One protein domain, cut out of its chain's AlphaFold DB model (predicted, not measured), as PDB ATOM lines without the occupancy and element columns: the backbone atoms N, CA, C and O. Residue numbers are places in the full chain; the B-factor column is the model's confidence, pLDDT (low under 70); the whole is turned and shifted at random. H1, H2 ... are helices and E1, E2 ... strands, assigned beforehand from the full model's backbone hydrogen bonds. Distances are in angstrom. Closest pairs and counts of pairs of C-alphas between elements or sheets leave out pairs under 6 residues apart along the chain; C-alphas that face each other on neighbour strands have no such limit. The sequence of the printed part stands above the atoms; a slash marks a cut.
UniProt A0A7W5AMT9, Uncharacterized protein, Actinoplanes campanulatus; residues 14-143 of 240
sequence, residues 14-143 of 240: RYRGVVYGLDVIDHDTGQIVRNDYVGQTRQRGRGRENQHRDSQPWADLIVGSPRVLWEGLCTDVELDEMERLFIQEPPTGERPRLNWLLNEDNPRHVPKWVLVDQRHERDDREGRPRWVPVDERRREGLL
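What this domain is: This is residues 14 to 143 of the 240 residues of an uncharacterized protein of Actinoplanes campanulatus (UniProt A0A7W5AMT9). A strongly twisted sheet of three strands has one helix, H2, along one face and another, H1, slantwise on the other, while H3 and H4 lie off the sheet, beyond a long link. The printed part has 130 residues, in the order E1 E2 H1 E3 H2 H3 H4; the sheet runs E2 - E1 - E3, all antiparallel. The class is mixed, helices and strands; the whole is compact, with a radius of gyration of the C-alphas of 15.4 A and spans of 46 by 33 by 25 A.

Where its parts are: E1, residues 15 to 25, begins at C-alpha 15 (-0.184, 4.211, 59.912) and is 32.5 A long. E2 is residues 32 to 41, 23.0 A, and H1 residues 45 to 55. E3, residues 62 to 74, is 27.5 A and bends by 58 degrees at residue 65. H2 is residues 76 to 88, H3 residues 112 to 126, 21.2 A, and H4 residues 134 to 139, ending at C-alpha 139 (17.824, 0.118, 89.538).

How they stand to each other: E1 and E2 form a hairpin, with N 20 and O 39 2.8 A apart. E1 and E3 are antiparallel, with N 17 and O 72 2.9 A apart. H2 is on the sheet over E1, at a height of 8.2 A; the C-alphas of Val 19 and Glu 83 are the closest, 5.9 A. H1 is on the opposite face, at a height of 7.5 A: three layers, helices on both faces. E2, H1 and E3 make a split strand-helix-strand unit, two strands running the same way with E1 between them; its crossover is right-handed. H1 and H4 are close but not clearly touching, the closest C-alphas, of Ser 55 and Val 134, being 5.7 A apart. H3 is not on the sheet and is apart from H4. In H1, H2, H3 and H4 every O i to N i+4 pair is within hydrogen-bond range.

The domain as a whole: The C-alphas farthest apart, of Arg 14 and Gly 127, are 47.8 A from each other. The printed part has no cut. The link from H2 to H3, 23 residues, is long. Residues 141 to 143 have pLDDT under 70.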
ATOM      1  N   ARG A  14       0.922   1.654  56.036       93.56
ATOM      2  CA  ARG A  14       0.819   3.063  56.418       93.56
ATOM      3  C   ARG A  14      -0.030   3.203  57.673       93.56
ATOM      4  O   ARG A  14      -1.177   2.753  57.713       93.56
ATOM      5  N   TYR A  15       0.514   3.876  58.675       92.81
ATOM      6  CA  TYR A  15      -0.184   4.211  59.912       92.81
ATOM      7  C   TYR A  15      -0.150   5.715  60.134       92.81
ATOM      8  O   TYR A  15       0.639   6.436  59.528       92.81
ATOM      9  N   ARG A  16      -0.999   6.200  61.037       95.25
ATOM     10  CA  ARG A  16      -0.920   7.584  61.500       95.25
ATOM     11  C   ARG A  16       0.434   7.804  62.173       95.25
ATOM     12  O   ARG A  16       0.781   7.082  63.107       95.25
ATOM     13  N   GLY A  17       1.199   8.762  61.678       96.00
ATOM     14  CA  GLY A  17       2.436   9.248  62.275       96.00
ATOM     15  C   GLY A  17       2.319  10.737  62.557       96.00
ATOM     16  O   GLY A  17       1.577  11.444  61.873       96.00
ATOM     17  N   VAL A  18       3.004  11.185  63.602       96.94
ATOM     18  CA  VAL A  18       3.046  12.586  64.015       96.94
ATOM     19  C   VAL A  18       4.495  12.958  64.277       96.94
ATOM     20  O   VAL A  18       5.157  12.279  65.063       96.94
ATOM     21  N   VAL A  19       4.949  14.051  63.670       97.44
ATOM     22  CA  VAL A  19       6.160  14.764  64.084       97.44
ATOM     23  C   VAL A  19       5.714  15.932  64.951       97.44
ATOM     24  O   VAL A  19       4.817  16.694  64.575       97.44
ATOM     25  N   TYR A  20       6.295  16.043  66.138       97.00
ATOM     26  CA  TYR A  20       5.978  17.080  67.107       97.00
ATOM     27  C   TYR A  20       7.222  17.855  67.525       97.00
ATOM     28  O   TYR A  20       8.330  17.328  67.513       97.00
ATOM     29  N   GLY A  21       7.002  19.100  67.931       96.50
ATOM     30  CA  GLY A  21       7.985  19.954  68.579       96.50
ATOM     31  C   GLY A  21       7.630  20.161  70.048       96.50
ATOM     32  O   GLY A  21       6.450  20.180  70.412       96.50
ATOM     33  N   LEU A  22       8.644  20.302  70.892       96.88
ATOM     34  CA  LEU A  22       8.504  20.762  72.269       96.88
ATOM     35  C   LEU A  22       9.104  22.156  72.384       96.88
ATOM     36  O   LEU A  22      10.233  22.392  71.958       96.88
ATOM     37  N   ASP A  23       8.334  23.053  72.984       96.75
ATOM     38  CA  ASP A  23       8.816  24.369  73.370       96.75
ATOM     39  C   ASP A  23       9.446  24.245  74.764       96.75
ATOM     40  O   ASP A  23       8.884  23.583  75.645       96.75
ATOM     41  N   VAL A  24      10.607  24.862  74.970       96.75
ATOM     42  CA  VAL A  24      11.314  24.825  76.259       96.75
ATOM     43  C   VAL A  24      11.722  26.220  76.701       96.75
ATOM     44  O   VAL A  24      11.916  27.111  75.875       96.75
ATOM     45  N   ILE A  25      11.857  26.413  78.008       96.44
ATOM     46  CA  ILE A  25      12.491  27.607  78.562       96.44
ATOM     47  C   ILE A  25      14.002  27.440  78.437       96.44
ATOM     48  O   ILE A  25      14.575  26.485  78.954       96.44
ATOM     49  N   ASP A  26      14.647  28.376  77.759       93.06
ATOM     50  CA  ASP A  26      16.092  28.493  77.740       93.06
ATOM     51  C   ASP A  26      16.602  28.872  79.136       93.06
ATOM     52  O   ASP A  26      16.177  29.876  79.709       93.06
ATOM     53  N   HIS A  27      17.491  28.053  79.695       84.00
ATOM     54  CA  HIS A  27      17.978  28.231  81.063       84.00
ATOM     55  C   HIS A  27      18.743  29.546  81.266       84.00
ATOM     56  O   HIS A  27      18.646  30.139  82.341       84.00
ATOM     57  N   ASP A  28      19.477  30.007  80.256       86.75
ATOM     58  CA  ASP A  28      20.393  31.140  80.392       86.75
ATOM     59  C   ASP A  28      19.659  32.473  80.204       86.75
ATOM     60  O   ASP A  28      19.958  33.467  80.865       86.75
ATOM     61  N   THR A  29      18.666  32.493  79.315       92.06
ATOM     62  CA  THR A  29      17.923  33.703  78.936       92.06
ATOM     63  C   THR A  29      16.523  33.784  79.542       92.06
ATOM     64  O   THR A  29      15.914  34.854  79.538       92.06
ATOM     65  N   GLY A  30      15.974  32.667  80.028       92.94
ATOM     66  CA  GLY A  30      14.592  32.560  80.504       92.94
ATOM     67  C   GLY A  30      13.532  32.666  79.400       92.94
ATOM     68  O   GLY A  30      12.339  32.741  79.701       92.94
ATOM     69  N   GLN A  31      13.930  32.697  78.125       96.25
ATOM     70  CA  GLN A  31      13.012  32.840  76.996       96.25
ATOM     71  C   GLN A  31      12.466  31.489  76.527       96.25
ATOM     72  O   GLN A  31      13.127  30.462  76.638       96.25
ATOM     73  N   ILE A  32      11.259  31.487  75.956       96.31
ATOM     74  CA  ILE A  32      10.684  30.280  75.351       96.31
ATOM     75  C   ILE A  32      11.295  30.078  73.964       96.31
ATOM     76  O   ILE A  32      11.034  30.863  73.049       96.31
ATOM     77  N   VAL A  33      12.033  28.986  73.793       95.81
ATOM     78  CA  VAL A  33      12.557  28.540  72.502       95.81
ATOM     79  C   VAL A  33      11.592  27.528  71.908       95.81
ATOM     80  O   VAL A  33      11.295  26.482  72.491       95.81
ATOM     81  N   ARG A  34      11.038  27.887  70.750       95.50
ATOM     82  CA  ARG A  34      10.013  27.092  70.075       95.50
ATOM     83  C   ARG A  34      10.642  25.917  69.345       95.50
ATOM     84  O   ARG A  34      11.589  26.115  68.593       95.50
ATOM     85  N   ASN A  35      10.040  24.738  69.484       95.00
ATOM     86  CA  ASN A  35      10.507  23.495  68.866       95.00
ATOM     87  C   ASN A  35      11.987  23.193  69.153       95.00
ATOM     88  O   ASN A  35      12.690  22.711  68.274       95.00
ATOM     89  N   ASP A  36      12.467  23.470  70.365       96.44
ATOM     90  CA  ASP A  36      13.874  23.244  70.724       96.44
ATOM     91  C   ASP A  36      14.231  21.751  70.835       96.44
ATOM     92  O   ASP A  36      15.399  21.361  70.846       96.44
ATOM     93  N   TYR A  37      13.199  20.908  70.873       97.31
ATOM     94  CA  TYR A  37      13.267  19.481  70.611       97.31
ATOM     95  C   TYR A  37      12.205  19.099  69.577       97.31
ATOM     96  O   TYR A  37      11.043  19.492  69.697       97.31
ATOM     97  N   VAL A  38      12.577  18.271  68.610       97.50
ATOM     98  CA  VAL A  38      11.690  17.652  67.625       97.50
ATOM     99  C   VAL A  38      11.723  16.143  67.815       97.50
ATOM    100  O   VAL A  38      12.781  15.547  67.999       97.50
ATOM    101  N   GLY A  39      10.559  15.507  67.764       96.94
ATOM    102  CA  GLY A  39      10.473  14.058  67.817       96.94
ATOM    103  C   GLY A  39       9.314  13.512  67.001       96.94
ATOM    104  O   GLY A  39       8.354  14.219  66.702       96.94
ATOM    105  N   GLN A  40       9.344  12.217  66.719       96.75
ATOM    106  CA  GLN A  40       8.225  11.506  66.103       96.75
ATOM    107  C   GLN A  40       7.493  10.563  67.063       96.75
ATOM    108  O   GLN A  40       8.021  10.120  68.091       96.75
ATOM    109  N   THR A  41       6.229  10.259  66.757       95.88
ATOM    110  CA  THR A  41       5.448   9.259  67.489       95.88
ATOM    111  C   THR A  41       4.302   8.662  66.673       95.88
ATOM    112  O   THR A  41       3.640   9.329  65.879       95.88
ATOM    113  N   ARG A  42       4.019   7.380  66.936       93.31
ATOM    114  CA  ARG A  42       2.775   6.685  66.544       93.31
ATOM    115  C   ARG A  42       1.706   6.736  67.644       93.31
ATOM    116  O   ARG A  42       0.552   6.369  67.428       93.31
ATOM    117  N   GLN A  43       2.099   7.137  68.852       88.31
ATOM    118  CA  GLN A  43       1.232   7.193  70.025       88.31
ATOM    119  C   GLN A  43       0.432   8.505  70.044       88.31
ATOM    120  O   GLN A  43       0.655   9.422  69.256       88.31
ATOM    121  N   ARG A  44      -0.525   8.623  70.972       80.62
ATOM    122  CA  ARG A  44      -1.172   9.917  71.243       80.62
ATOM    123  C   ARG A  44      -0.157  10.874  71.878       80.62
ATOM    124  O   ARG A  44       0.588  10.445  72.755       80.62
ATOM    125  N   GLY A  45      -0.197  12.158  71.502       77.25
ATOM    126  CA  GLY A  45       0.777  13.179  71.925       77.25
ATOM    127  C   GLY A  45       1.057  13.197  73.433       77.25
ATOM    128  O   GLY A  45       2.210  13.108  73.833       77.25
ATOM    129  N   ARG A  46       0.012  13.154  74.273       81.44
ATOM    130  CA  ARG A  46       0.150  13.143  75.744       81.44
ATOM    131  C   ARG A  46       0.972  11.970  76.293       81.44
ATOM    132  O   ARG A  46       1.695  12.128  77.265       81.44
ATOM    133  N   GLY A  47       0.864  10.785  75.688       86.06
ATOM    134  CA  GLY A  47       1.640   9.621  76.132       86.06
ATOM    135  C   GLY A  47       3.135   9.798  75.876       86.06
ATOM    136  O   GLY A  47       3.953   9.388  76.694       86.06
ATOM    137  N   ARG A  48       3.482  10.455  74.765       90.81
ATOM    138  CA  ARG A  48       4.868  10.764  74.413       90.81
ATOM    139  C   ARG A  48       5.421  11.942  75.215       90.81
ATOM    140  O   ARG A  48       6.576  11.898  75.611       90.81
ATOM    141  N   GLU A  49       4.598  12.946  75.498       88.81
ATOM    142  CA  GLU A  49       4.964  14.055  76.384       88.81
ATOM    143  C   GLU A  49       5.347  13.557  77.782       88.81
ATOM    144  O   GLU A  49       6.413  13.906  78.275       88.81
ATOM    145  N   ASN A  50       4.528  12.693  78.390       89.56
ATOM    146  CA  ASN A  50       4.834  12.130  79.707       89.56
ATOM    147  C   ASN A  50       6.173  11.376  79.700       89.56
ATOM    148  O   ASN A  50       6.986  11.583  80.590       89.56
ATOM    149  N   GLN A  51       6.450  10.585  78.654       90.56
ATOM    150  CA  GLN A  51       7.748   9.909  78.517       90.56
ATOM    151  C   GLN A  51       8.911  10.904  78.530       90.56
ATOM    152  O   GLN A  51       9.932  10.629  79.156       90.56
ATOM    153  N   HIS A  52       8.772  12.057  77.870       93.12
ATOM    154  CA  HIS A  52       9.799  13.098  77.907       93.12
ATOM    155  C   HIS A  52       9.941  13.712  79.291       93.12
ATOM    156  O   HIS A  52      11.055  13.797  79.799       93.12
ATOM    157  N   ARG A  53       8.818  14.059  79.926       90.75
ATOM    158  CA  ARG A  53       8.814  14.626  81.281       90.75
ATOM    159  C   ARG A  53       9.459  13.697  82.313       90.75
ATOM    160  O   ARG A  53      10.097  14.169  83.244       90.75
ATOM    161  N   ASP A  54       9.345  12.389  82.120       88.50
ATOM    162  CA  ASP A  54       9.910  11.416  83.050       88.50
ATOM    163  C   ASP A  54      11.403  11.144  82.804       88.50
ATOM    164  O   ASP A  54      12.126  10.841  83.761       88.50
ATOM    165  N   SER A  55      11.855  11.218  81.543       90.75
ATOM    166  CA  SER A  55      13.144  10.667  81.088       90.75
ATOM    167  C   SER A  55      14.178  11.678  80.599       90.75
ATOM    168  O   SER A  55      15.325  11.282  80.396       90.75
ATOM    169  N   GLN A  56      13.815  12.944  80.393       94.69
ATOM    170  CA  GLN A  56      14.740  13.947  79.864       94.69
ATOM    171  C   GLN A  56      15.280  14.862  80.972       94.69
ATOM    172  O   GLN A  56      14.509  15.290  81.831       94.69
ATOM    173  N   PRO A  57      16.573  15.231  80.944       94.88
ATOM    174  CA  PRO A  57      17.158  16.140  81.935       94.88
ATOM    175  C   PRO A  57      16.641  17.585  81.815       94.88
ATOM    176  O   PRO A  57      16.760  18.368  82.744       94.88
ATOM    177  N   TRP A  58      16.033  17.953  80.688       95.12
ATOM    178  CA  TRP A  58      15.389  19.255  80.454       95.12
ATOM    179  C   TRP A  58      13.859  19.197  80.606       95.12
ATOM    180  O   TRP A  58      13.151  20.117  80.201       95.12
ATOM    181  N   ALA A  59      13.323  18.110  81.170       94.62
ATOM    182  CA  ALA A  59      11.887  17.885  81.338       94.62
ATOM    183  C   ALA A  59      11.150  19.004  82.092       94.62
ATOM    184  O   ALA A  59       9.986  19.297  81.802       94.62
ATOM    185  N   ASP A  60      11.826  19.615  83.061       93.88
ATOM    186  CA  ASP A  60      11.340  20.736  83.866       93.88
ATOM    187  C   ASP A  60      11.161  22.026  83.070       93.88
ATOM    188  O   ASP A  60      10.364  22.876  83.455       93.88
ATOM    189  N   LEU A  61      11.876  22.152  81.955       95.88
ATOM    190  CA  LEU A  61      11.846  23.326  81.094       95.88
ATOM    191  C   LEU A  61      10.756  23.230  80.018       95.88
ATOM    192  O   LEU A  61      10.522  24.210  79.318       95.88
ATOM    193  N   ILE A  62      10.074  22.085  79.871       96.00
ATOM    194  CA  ILE A  62       9.046  21.874  78.838       96.00
ATOM    195  C   ILE A  62       7.813  22.742  79.105       96.00
ATOM    196  O   ILE A  62       7.102  22.553  80.101       96.00
ATOM    197  N   VAL A  63       7.477  23.595  78.136       95.06
ATOM    198  CA  VAL A  63       6.333  24.507  78.176       95.06
ATOM    199  C   VAL A  63       5.158  23.949  77.378       95.06
ATOM    200  O   VAL A  63       5.252  23.678  76.185       95.06
ATOM    201  N   GLY A  64       4.000  23.848  78.033       92.12
ATOM    202  CA  GLY A  64       2.748  23.491  77.369       92.12
ATOM    203  C   GLY A  64       2.712  22.059  76.825       92.12
ATOM    204  O   GLY A  64       3.370  21.160  77.346       92.12
ATOM    205  N   SER A  65       1.862  21.847  75.817       91.31
ATOM    206  CA  SER A  65       1.701  20.557  75.129       91.31
ATOM    207  C   SER A  65       2.569  20.501  73.867       91.31
ATOM    208  O   SER A  65       2.779  21.546  73.247       91.31
ATOM    209  N   PRO A  66       2.985  19.303  73.409       94.38
ATOM    210  CA  PRO A  66       3.697  19.153  72.147       94.38
ATOM    211  C   PRO A  66       2.928  19.765  70.975       94.38
ATOM    212  O   PRO A  66       1.726  19.525  70.810       94.38
ATOM    213  N   ARG A  67       3.633  20.515  70.130       93.25
ATOM    214  CA  ARG A  67       3.083  21.112  68.912       93.25
ATOM    215  C   ARG A  67       3.152  20.100  67.786       93.25
ATOM    216  O   ARG A  67       4.206  19.527  67.552       93.25
ATOM    217  N   VAL A  68       2.054  19.890  67.069       95.19
ATOM    218  CA  VAL A  68       2.074  19.060  65.858       95.19
ATOM    219  C   VAL A  68       2.738  19.860  64.742       95.19
ATOM    220  O   VAL A  68       2.212  20.894  64.335       95.19
ATOM    221  N   LEU A  69       3.894  19.390  64.277       96.06
ATOM    222  CA  LEU A  69       4.623  19.968  63.146       96.06
ATOM    223  C   LEU A  69       4.168  19.337  61.835       96.06
ATOM    224  O   LEU A  69       4.017  20.018  60.824       96.06
ATOM    225  N   TRP A  70       3.894  18.034  61.878       97.38
ATOM    226  CA  TRP A  70       3.362  17.280  60.757       97.38
ATOM    227  C   TRP A  70       2.549  16.080  61.241       97.38
ATOM    228  O   TRP A  70       2.871  15.459  62.257       97.38
ATOM    229  N   GLU A  71       1.497  15.737  60.502       97.12
ATOM    230  CA  GLU A  71       0.670  14.558  60.746       97.12
ATOM    231  C   GLU A  71       0.223  13.944  59.414       97.12
ATOM    232  O   GLU A  71      -0.262  14.647  58.528       97.12
ATOM    233  N   GLY A  72       0.334  12.619  59.286       96.50
ATOM    234  CA  GLY A  72      -0.074  11.927  58.066       96.50
ATOM    235  C   GLY A  72      -0.080  10.405  58.176       96.50
ATOM    236  O   GLY A  72       0.412   9.817  59.142       96.50
ATOM    237  N   LEU A  73      -0.662   9.749  57.167       97.00
ATOM    238  CA  LEU A  73      -0.559   8.299  56.992       97.00
ATOM    239  C   LEU A  73       0.742   7.967  56.265       97.00
ATOM    240  O   LEU A  73       0.876   8.242  55.073       97.00
ATOM    241  N   CYS A  74       1.671   7.341  56.975       95.31
ATOM    242  CA  CYS A  74       3.024   7.073  56.504       95.31
ATOM    243  C   CYS A  74       3.533   5.703  56.956       95.31
ATOM    244  O   CYS A  74       3.060   5.159  57.962       95.31
ATOM    245  N   THR A  75       4.501   5.164  56.222       95.19
ATOM    246  CA  THR A  75       5.377   4.077  56.680       95.19
ATOM    247  C   THR A  75       6.328   4.594  57.762       95.19
ATOM    248  O   THR A  75       6.346   5.789  58.059       95.19
ATOM    249  N   ASP A  76       7.067   3.706  58.430       92.94
ATOM    250  CA  ASP A  76       8.044   4.132  59.446       92.94
ATOM    251  C   ASP A  76       9.212   4.903  58.814       92.94
ATOM    252  O   ASP A  76       9.594   5.936  59.344       92.94
ATOM    253  N   VAL A  77       9.665   4.497  57.623       94.94
ATOM    254  CA  VAL A  77      10.726   5.197  56.873       94.94
ATOM    255  C   VAL A  77      10.308   6.617  56.493       94.94
ATOM    256  O   VAL A  77      11.077   7.554  56.665       94.94
ATOM    257  N   GLU A  78       9.079   6.789  56.002       96.56
ATOM    258  CA  GLU A  78       8.547   8.120  55.691       96.56
ATOM    259  C   GLU A  78       8.429   8.981  56.961       96.56
ATOM    260  O   GLU A  78       8.655  10.184  56.904       96.56
ATOM    261  N   LEU A  79       8.080   8.389  58.112       96.38
ATOM    262  CA  LEU A  79       8.003   9.133  59.372       96.38
ATOM    263  C   LEU A  79       9.397   9.583  59.840       96.38
ATOM    264  O   LEU A  79       9.547  10.757  60.179       96.38
ATOM    265  N   ASP A  80      10.396   8.694  59.764       96.50
ATOM    266  CA  ASP A  80      11.801   8.995  60.071       96.50
ATOM    267  C   ASP A  80      12.332  10.123  59.167       96.50
ATOM    268  O   ASP A  80      13.022  11.038  59.620       96.50
ATOM    269  N   GLU A  81      11.984  10.092  57.876       97.19
ATOM    270  CA  GLU A  81      12.358  11.137  56.924       97.19
ATOM    271  C   GLU A  81      11.708  12.482  57.271       97.19
ATOM    272  O   GLU A  81      12.387  13.510  57.259       97.19
ATOM    273  N   MET A  82      10.426  12.482  57.647       97.75
ATOM    274  CA  MET A  82       9.758  13.699  58.105       97.75
ATOM    275  C   MET A  82      10.405  14.256  59.379       97.75
ATOM    276  O   MET A  82      10.619  15.463  59.462       97.75
ATOM    277  N   GLU A  83      10.746  13.416  60.363       97.81
ATOM    278  CA  GLU A  83      11.468  13.844  61.572       97.81
ATOM    279  C   GLU A  83      12.817  14.479  61.216       97.81
ATOM    280  O   GLU A  83      13.118  15.584  61.676       97.81
ATOM    281  N   ARG A  84      13.591  13.828  60.340       97.62
ATOM    282  CA  ARG A  84      14.877  14.341  59.853       97.62
ATOM    283  C   ARG A  84      14.739  15.725  59.226       97.62
ATOM    284  O   ARG A  84      15.536  16.600  59.552       97.62
ATOM    285  N   LEU A  85      13.734  15.937  58.372       97.12
ATOM    286  CA  LEU A  85      13.490  17.234  57.731       97.12
ATOM    287  C   LEU A  85      13.236  18.339  58.762       97.12
ATOM    288  O   LEU A  85      13.837  19.401  58.670       97.12
ATOM    289  N   PHE A  86      12.421  18.092  59.792       97.44
ATOM    290  CA  PHE A  86      12.173  19.100  60.831       97.44
ATOM    291  C   PHE A  86      13.373  19.358  61.755       97.44
ATOM    292  O   PHE A  86      13.421  20.416  62.381       97.44
ATOM    293  N   ILE A  87      14.330  18.431  61.856       97.12
ATOM    294  CA  ILE A  87      15.563  18.623  62.636       97.12
ATOM    295  C   ILE A  87      16.637  19.348  61.816       97.12
ATOM    296  O   ILE A  87      17.311  20.238  62.332       97.12
ATOM    297  N   GLN A  88      16.834  18.954  60.558       96.12
ATOM    298  CA  GLN A  88      17.936  19.445  59.723       96.12
ATOM    299  C   GLN A  88      17.558  20.691  58.920       96.12
ATOM    300  O   GLN A  88      18.388  21.581  58.750       96.12
ATOM    301  N   GLU A  89      16.306  20.776  58.473       94.75
ATOM    302  CA  GLU A  89      15.783  21.821  57.587       94.75
ATOM    303  C   GLU A  89      14.475  22.420  58.153       94.75
ATOM    304  O   GLU A  89      13.430  22.418  57.494       94.75
ATOM    305  N   PRO A  90      14.479  22.918  59.404       93.56
ATOM    306  CA  PRO A  90      13.277  23.444  60.034       93.56
ATOM    307  C   PRO A  90      12.744  24.673  59.278       93.56
ATOM    308  O   PRO A  90      13.531  25.513  58.836       93.56
ATOM    309  N   PRO A  91      11.413  24.887  59.224       88.88
ATOM    310  CA  PRO A  91      10.821  26.051  58.552       88.88
ATOM    311  C   PRO A  91      11.280  27.413  59.091       88.88
ATOM    312  O   PRO A  91      11.159  28.426  58.409       88.88
ATOM    313  N   THR A  92      11.768  27.454  60.332       89.00
ATOM    314  CA  THR A  92      12.297  28.659  60.984       89.00
ATOM    315  C   THR A  92      13.751  28.951  60.611       89.00
ATOM    316  O   THR A  92      14.244  30.024  60.940       89.00
ATOM    317  N   GLY A  93      14.457  28.005  59.982       92.06
ATOM    318  CA  GLY A  93      15.904  28.055  59.751       92.06
ATOM    319  C   GLY A  93      16.756  27.754  60.992       92.06
ATOM    320  O   GLY A  93      17.959  27.538  60.870       92.06
ATOM    321  N   GLU A  94      16.154  27.691  62.180       92.50
ATOM    322  CA  GLU A  94      16.850  27.394  63.433       92.50
ATOM    323  C   GLU A  94      16.640  25.939  63.846       92.50
ATOM    324  O   GLU A  94      15.516  25.521  64.128       92.50
ATOM    325  N   ARG A  95      17.735  25.173  63.878       95.94
ATOM    326  CA  ARG A  95      17.738  23.752  64.248       95.94
ATOM    327  C   ARG A  95      17.509  23.565  65.755       95.94
ATOM    328  O   ARG A  95      18.118  24.307  66.534       95.94
ATOM    329  N   PRO A  96      16.695  22.573  66.173       96.75
ATOM    330  CA  PRO A  96      16.441  22.279  67.586       96.75
ATOM    331  C   PRO A  96      17.752  21.985  68.308       96.75
ATOM    332  O   PRO A  96      18.594  21.267  67.773       96.75
ATOM    333  N   ARG A  97      17.957  22.501  69.519       96.25
ATOM    334  CA  ARG A  97      19.237  22.331  70.228       96.25
ATOM    335  C   ARG A  97      19.309  21.041  71.033       96.25
ATOM    336  O   ARG A  97      20.404  20.556  71.299       96.25
ATOM    337  N   LEU A  98      18.159  20.487  71.415       96.44
ATOM    338  CA  LEU A  98      18.053  19.344  72.329       96.44
ATOM    339  C   LEU A  98      18.032  17.987  71.612       96.44
ATOM    340  O   LEU A  98      18.109  16.934  72.252       96.44
ATOM    341  N   ASN A  99      17.905  17.979  70.284       96.62
ATOM    342  CA  ASN A  99      18.051  16.767  69.486       96.62
ATOM    343  C   ASN A  99      19.512  16.341  69.458       96.62
ATOM    344  O   ASN A  99      20.350  17.113  69.016       96.62
ATOM    345  N   TRP A 100      19.800  15.112  69.883       91.12
ATOM    346  CA  TRP A 100      21.144  14.538  69.773       91.12
ATOM    347  C   TRP A 100      21.400  13.934  68.390       91.12
ATOM    348  O   TRP A 100      22.369  14.279  67.727       91.12
ATOM    349  N   LEU A 101      20.520  13.023  67.961       91.69
ATOM    350  CA  LEU A 101      20.622  12.383  66.650       91.69
ATOM    351  C   LEU A 101      20.215  13.370  65.554       91.69
ATOM    352  O   LEU A 101      19.255  14.121  65.745       91.69
ATOM    353  N   LEU A 102      20.882  13.284  64.396       89.94
ATOM    354  CA  LEU A 102      20.617  14.098  63.197       89.94
ATOM    355  C   LEU A 102      20.965  15.585  63.379       89.94
ATOM    356  O   LEU A 102      20.512  16.440  62.611       89.94
ATOM    357  N   ASN A 103      21.751  15.896  64.405       91.62
ATOM    358  CA  ASN A 103      21.997  17.248  64.885       91.62
ATOM    359  C   ASN A 103      23.417  17.456  65.432       91.62
ATOM    360  O   ASN A 103      23.702  18.476  66.051       91.62
ATOM    361  N   GLU A 104      24.313  16.501  65.198       90.19
ATOM    362  CA  GLU A 104      25.681  16.495  65.708       90.19
ATOM    363  C   GLU A 104      26.541  17.632  65.126       90.19
ATOM    364  O   GLU A 104      27.489  18.085  65.762       90.19
ATOM    365  N   ASP A 105      26.200  18.109  63.930       92.31
ATOM    366  CA  ASP A 105      26.847  19.215  63.219       92.31
ATOM    367  C   ASP A 105      26.247  20.595  63.550       92.31
ATOM    368  O   ASP A 105      26.768  21.620  63.111       92.31
ATOM    369  N   ASN A 106      25.152  20.650  64.316       94.12
ATOM    370  CA  ASN A 106      24.546  21.911  64.727       94.12
ATOM    371  C   ASN A 106      25.430  22.591  65.791       94.12
ATOM    372  O   ASN A 106      25.544  22.074  66.902       94.12
ATOM    373  N   PRO A 107      26.000  23.783  65.532       92.50
ATOM    374  CA  PRO A 107      26.888  24.451  66.488       92.50
ATOM    375  C   PRO A 107      26.182  24.882  67.781       92.50
ATOM    376  O   PRO A 107      26.846  25.191  68.765       92.50
ATOM    377  N   ARG A 108      24.843  24.926  67.786       92.56
ATOM    378  CA  ARG A 108      24.024  25.247  68.963       92.56
ATOM    379  C   ARG A 108      23.495  24.006  69.687       92.56
ATOM    380  O   ARG A 108      22.764  24.161  70.661       92.56
ATOM    381  N   HIS A 109      23.798  22.798  69.207       94.06
ATOM    382  CA  HIS A 109      23.372  21.572  69.871       94.06
ATOM    383  C   HIS A 109      23.993  21.482  71.267       94.06
ATOM    384  O   HIS A 109      25.194  21.693  71.443       94.06
ATOM    385  N   VAL A 110      23.165  21.148  72.256       93.25
ATOM    386  CA  VAL A 110      23.606  20.977  73.640       93.25
ATOM    387  C   VAL A 110      23.804  19.485  73.906       93.25
ATOM    388  O   VAL A 110      22.827  18.730  73.900       93.25
ATOM    389  N   PRO A 111      25.042  19.027  74.165       92.38
ATOM    390  CA  PRO A 111      25.300  17.621  74.423       92.38
ATOM    391  C   PRO A 111      24.514  17.071  75.615       92.38
ATOM    392  O   PRO A 111      24.280  17.764  76.604       92.38
ATOM    393  N   LYS A 112      24.179  15.774  75.566       91.75
ATOM    394  CA  LYS A 112      23.389  15.116  76.623       91.75
ATOM    395  C   LYS A 112      23.991  15.267  78.021       91.75
ATOM    396  O   LYS A 112      23.238  15.479  78.961       91.75
ATOM    397  N   TRP A 113      25.314  15.155  78.157       92.56
ATOM    398  CA  TRP A 113      25.987  15.311  79.453       92.56
ATOM    399  C   TRP A 113      25.879  16.747  79.978       92.56
ATOM    400  O   TRP A 113      25.528  16.928  81.134       92.56
ATOM    401  N   VAL A 114      26.027  17.752  79.107       94.56
ATOM    402  CA  VAL A 114      25.837  19.166  79.473       94.56
ATOM    403  C   VAL A 114      24.412  19.413  79.972       94.56
ATOM    404  O   VAL A 114      24.221  20.100  80.967       94.56
ATOM    405  N   LEU A 115      23.402  18.817  79.332       94.75
ATOM    406  CA  LEU A 115      22.009  18.942  79.779       94.75
ATOM    407  C   LEU A 115      21.781  18.334  81.173       94.75
ATOM    408  O   LEU A 115      20.980  18.863  81.943       94.75
ATOM    409  N   VAL A 116      22.464  17.228  81.494       95.38
ATOM    410  CA  VAL A 116      22.423  16.605  82.828       95.38
ATOM    411  C   VAL A 116      23.101  17.503  83.858       95.38
ATOM    412  O   VAL A 116      22.490  17.779  84.888       95.38
ATOM    413  N   ASP A 117      24.294  18.017  83.557       95.38
ATOM    414  CA  ASP A 117      25.032  18.917  84.451       95.38
ATOM    415  C   ASP A 117      24.206  20.175  84.754       95.38
ATOM    416  O   ASP A 117      23.944  20.489  85.915       95.38
ATOM    417  N   GLN A 118      23.659  20.822  83.717       95.00
ATOM    418  CA  GLN A 118      22.762  21.972  83.865       95.00
ATOM    419  C   GLN A 118      21.533  21.641  84.718       95.00
ATOM    420  O   GLN A 118      21.044  22.486  85.470       95.00
ATOM    421  N   ARG A 119      20.981  20.429  84.597       95.88
ATOM    422  CA  ARG A 119      19.841  19.999  85.412       95.88
ATOM    423  C   ARG A 119      20.233  19.811  86.874       95.88
ATOM    424  O   ARG A 119      19.483  20.245  87.744       95.88
ATOM    425  N   HIS A 120      21.383  19.204  87.148       95.69
ATOM    426  CA  HIS A 120      21.897  19.048  88.509       95.69
ATOM    427  C   HIS A 120      22.201  20.397  89.151       95.69
ATOM    428  O   HIS A 120      21.798  20.613  90.287       95.69
ATOM    429  N   GLU A 121      22.790  21.338  88.414       95.00
ATOM    430  CA  GLU A 121      23.003  22.708  88.894       95.00
ATOM    431  C   GLU A 121      21.687  23.413  89.257       95.00
ATOM    432  O   GLU A 121      21.604  24.091  90.284       95.00
ATOM    433  N   ARG A 122      20.635  23.246  88.438       94.31
ATOM    434  CA  ARG A 122      19.293  23.770  88.751       94.31
ATOM    435  C   ARG A 122      18.695  23.104  89.987       94.31
ATOM    436  O   ARG A 122      18.104  23.788  90.817       94.31
ATOM    437  N   ASP A 123      18.804  21.784  90.099       95.62
ATOM    438  CA  ASP A 123      18.277  21.036  91.241       95.62
ATOM    439  C   ASP A 123      18.987  21.415  92.543       95.62
ATOM    440  O   ASP A 123      18.311  21.704  93.529       95.62
ATOM    441  N   ASP A 124      20.314  21.538  92.520       96.25
ATOM    442  CA  ASP A 124      21.112  21.975  93.665       96.25
ATOM    443  C   ASP A 124      20.738  23.407  94.095       96.25
ATOM    444  O   ASP A 124      20.556  23.674  95.284       96.25
ATOM    445  N   ARG A 125      20.552  24.329  93.136       94.38
ATOM    446  CA  ARG A 125      20.142  25.721  93.404       94.38
ATOM    447  C   ARG A 125      18.755  25.818  94.041       94.38
ATOM    448  O   ARG A 125      18.525  26.685  94.880       94.38
ATOM    449  N   GLU A 126      17.833  24.952  93.633       93.94
ATOM    450  CA  GLU A 126      16.453  24.922  94.133       93.94
ATOM    451  C   GLU A 126      16.262  23.997  95.349       93.94
ATOM    452  O   GLU A 126      15.147  23.880  95.860       93.94
ATOM    453  N   GLY A 127      17.322  23.330  95.819       93.44
ATOM    454  CA  GLY A 127      17.249  22.372  96.925       93.44
ATOM    455  C   GLY A 127      16.413  21.127  96.605       93.44
ATOM    456  O   GLY A 127      15.838  20.515  97.507       93.44
ATOM    457  N   ARG A 128      16.301  20.761  95.322       90.06
ATOM    458  CA  ARG A 128      15.588  19.564  94.859       90.06
ATOM    459  C   ARG A 128      16.533  18.359  94.843       90.06
ATOM    460  O   ARG A 128      17.734  18.525  94.637       90.06
ATOM    461  N   PRO A 129      16.021  17.126  95.002       90.56
ATOM    462  CA  PRO A 129      16.805  15.937  94.696       90.56
ATOM    463  C   PRO A 129      17.306  15.999  93.253       90.56
ATOM    464  O   PRO A 129      16.518  16.282  92.345       90.56
ATOM    465  N   ARG A 130      18.598  15.717  93.049       92.38
ATOM    466  CA  ARG A 130      19.189  15.677  91.710       92.38
ATOM    467  C   ARG A 130      18.408  14.720  90.826       92.38
ATOM    468  O   ARG A 130      18.117  13.588  91.213       92.38
ATOM    469  N   TRP A 131      18.071  15.183  89.631       92.12
ATOM    470  CA  TRP A 131      17.421  14.348  88.639       92.12
ATOM    471  C   TRP A 131      18.284  13.140  88.256       92.12
ATOM    472  O   TRP A 131      19.492  13.250  88.044       92.12
ATOM    473  N   VAL A 132      17.621  11.997  88.107       90.31
ATOM    474  CA  VAL A 132      18.217  10.727  87.687       90.31
ATOM    475  C   VAL A 132      17.311  10.106  86.611       90.31
ATOM    476  O   VAL A 132      16.080  10.162  86.771       90.31
ATOM    477  N   PRO A 133      17.854   9.518  85.524       85.88
ATOM    478  CA  PRO A 133      17.076   8.820  84.501       85.88
ATOM    479  C   PRO A 133      16.159   7.731  85.079       85.88
ATOM    480  O   PRO A 133      16.506   7.061  86.048       85.88
ATOM    481  N   VAL A 134      15.006   7.484  84.442       83.50
ATOM    482  CA  VAL A 134      14.016   6.470  84.881       83.50
ATOM    483  C   VAL A 134      14.648   5.093  85.114       83.50
ATOM    484  O   VAL A 134      14.320   4.427  86.095       83.50
ATOM    485  N   ASP A 135      15.543   4.660  84.226       81.25
ATOM    486  CA  ASP A 135      16.170   3.339  84.313       81.25
ATOM    487  C   ASP A 135      17.122   3.221  85.509       81.25
ATOM    488  O   ASP A 135      17.193   2.164  86.134       81.25
ATOM    489  N   GLU A 136      17.813   4.304  85.860       83.94
ATOM    490  CA  GLU A 136      18.662   4.382  87.051       83.94
ATOM    491  C   GLU A 136      17.808   4.456  88.317       83.94
ATOM    492  O   GLU A 136      17.987   3.627  89.209       83.94
ATOM    493  N   ARG A 137      16.756   5.289  88.333       80.00
ATOM    494  CA  ARG A 137      15.768   5.305  89.429       80.00
ATOM    495  C   ARG A 137      15.161   3.923  89.681       80.00
ATOM    496  O   ARG A 137      14.916   3.552  90.826       80.00
ATOM    497  N   ARG A 138      14.915   3.144  88.620       79.62
ATOM    498  CA  ARG A 138      14.423   1.763  88.728       79.62
ATOM    499  C   ARG A 138      15.458   0.835  89.363       79.62
ATOM    500  O   ARG A 138      15.079   0.005  90.183       79.62
ATOM    501  N   ARG A 139      16.735   0.941  88.978       77.81
ATOM    502  CA  ARG A 139      17.824   0.118  89.538       77.81
ATOM    503  C   ARG A 139      18.088   0.438  91.005       77.81
ATOM    504  O   ARG A 139      18.354  -0.474  91.775       77.81
ATOM    505  N   GLU A 140      17.978   1.706  91.376       78.12
ATOM    506  CA  GLU A 140      18.231   2.202  92.732       78.12
ATOM    507  C   GLU A 140      17.037   2.021  93.684       78.12
ATOM    508  O   GLU A 140      17.105   2.427  94.839       78.12
ATOM    509  N   GLY A 141      15.925   1.436  93.223       68.50
ATOM    510  CA  GLY A 141      14.719   1.270  94.044       68.50
ATOM    511  C   GLY A 141      13.962   2.577  94.318       68.50
ATOM    512  O   GLY A 141      12.961   2.576  95.022       68.50
ATOM    513  N   LEU A 142      14.356   3.696  93.703       64.75
ATOM    514  CA  LEU A 142      13.711   5.006  93.877       64.75
ATOM    515  C   LEU A 142      12.298   5.082  93.261       64.75
ATOM    516  O   LEU A 142      11.550   6.028  93.511       64.75
ATOM    517  N   LEU A 143      11.910   4.083  92.460       61.25
ATOM    518  CA  LEU A 143      10.551   3.898  91.931       61.25
ATOM    519  C   LEU A 143       9.706   2.912  92.763       61.25
ATOM    520  O   LEU A 143       8.690   2.428  92.269       61.25
TER     521      LEU A 143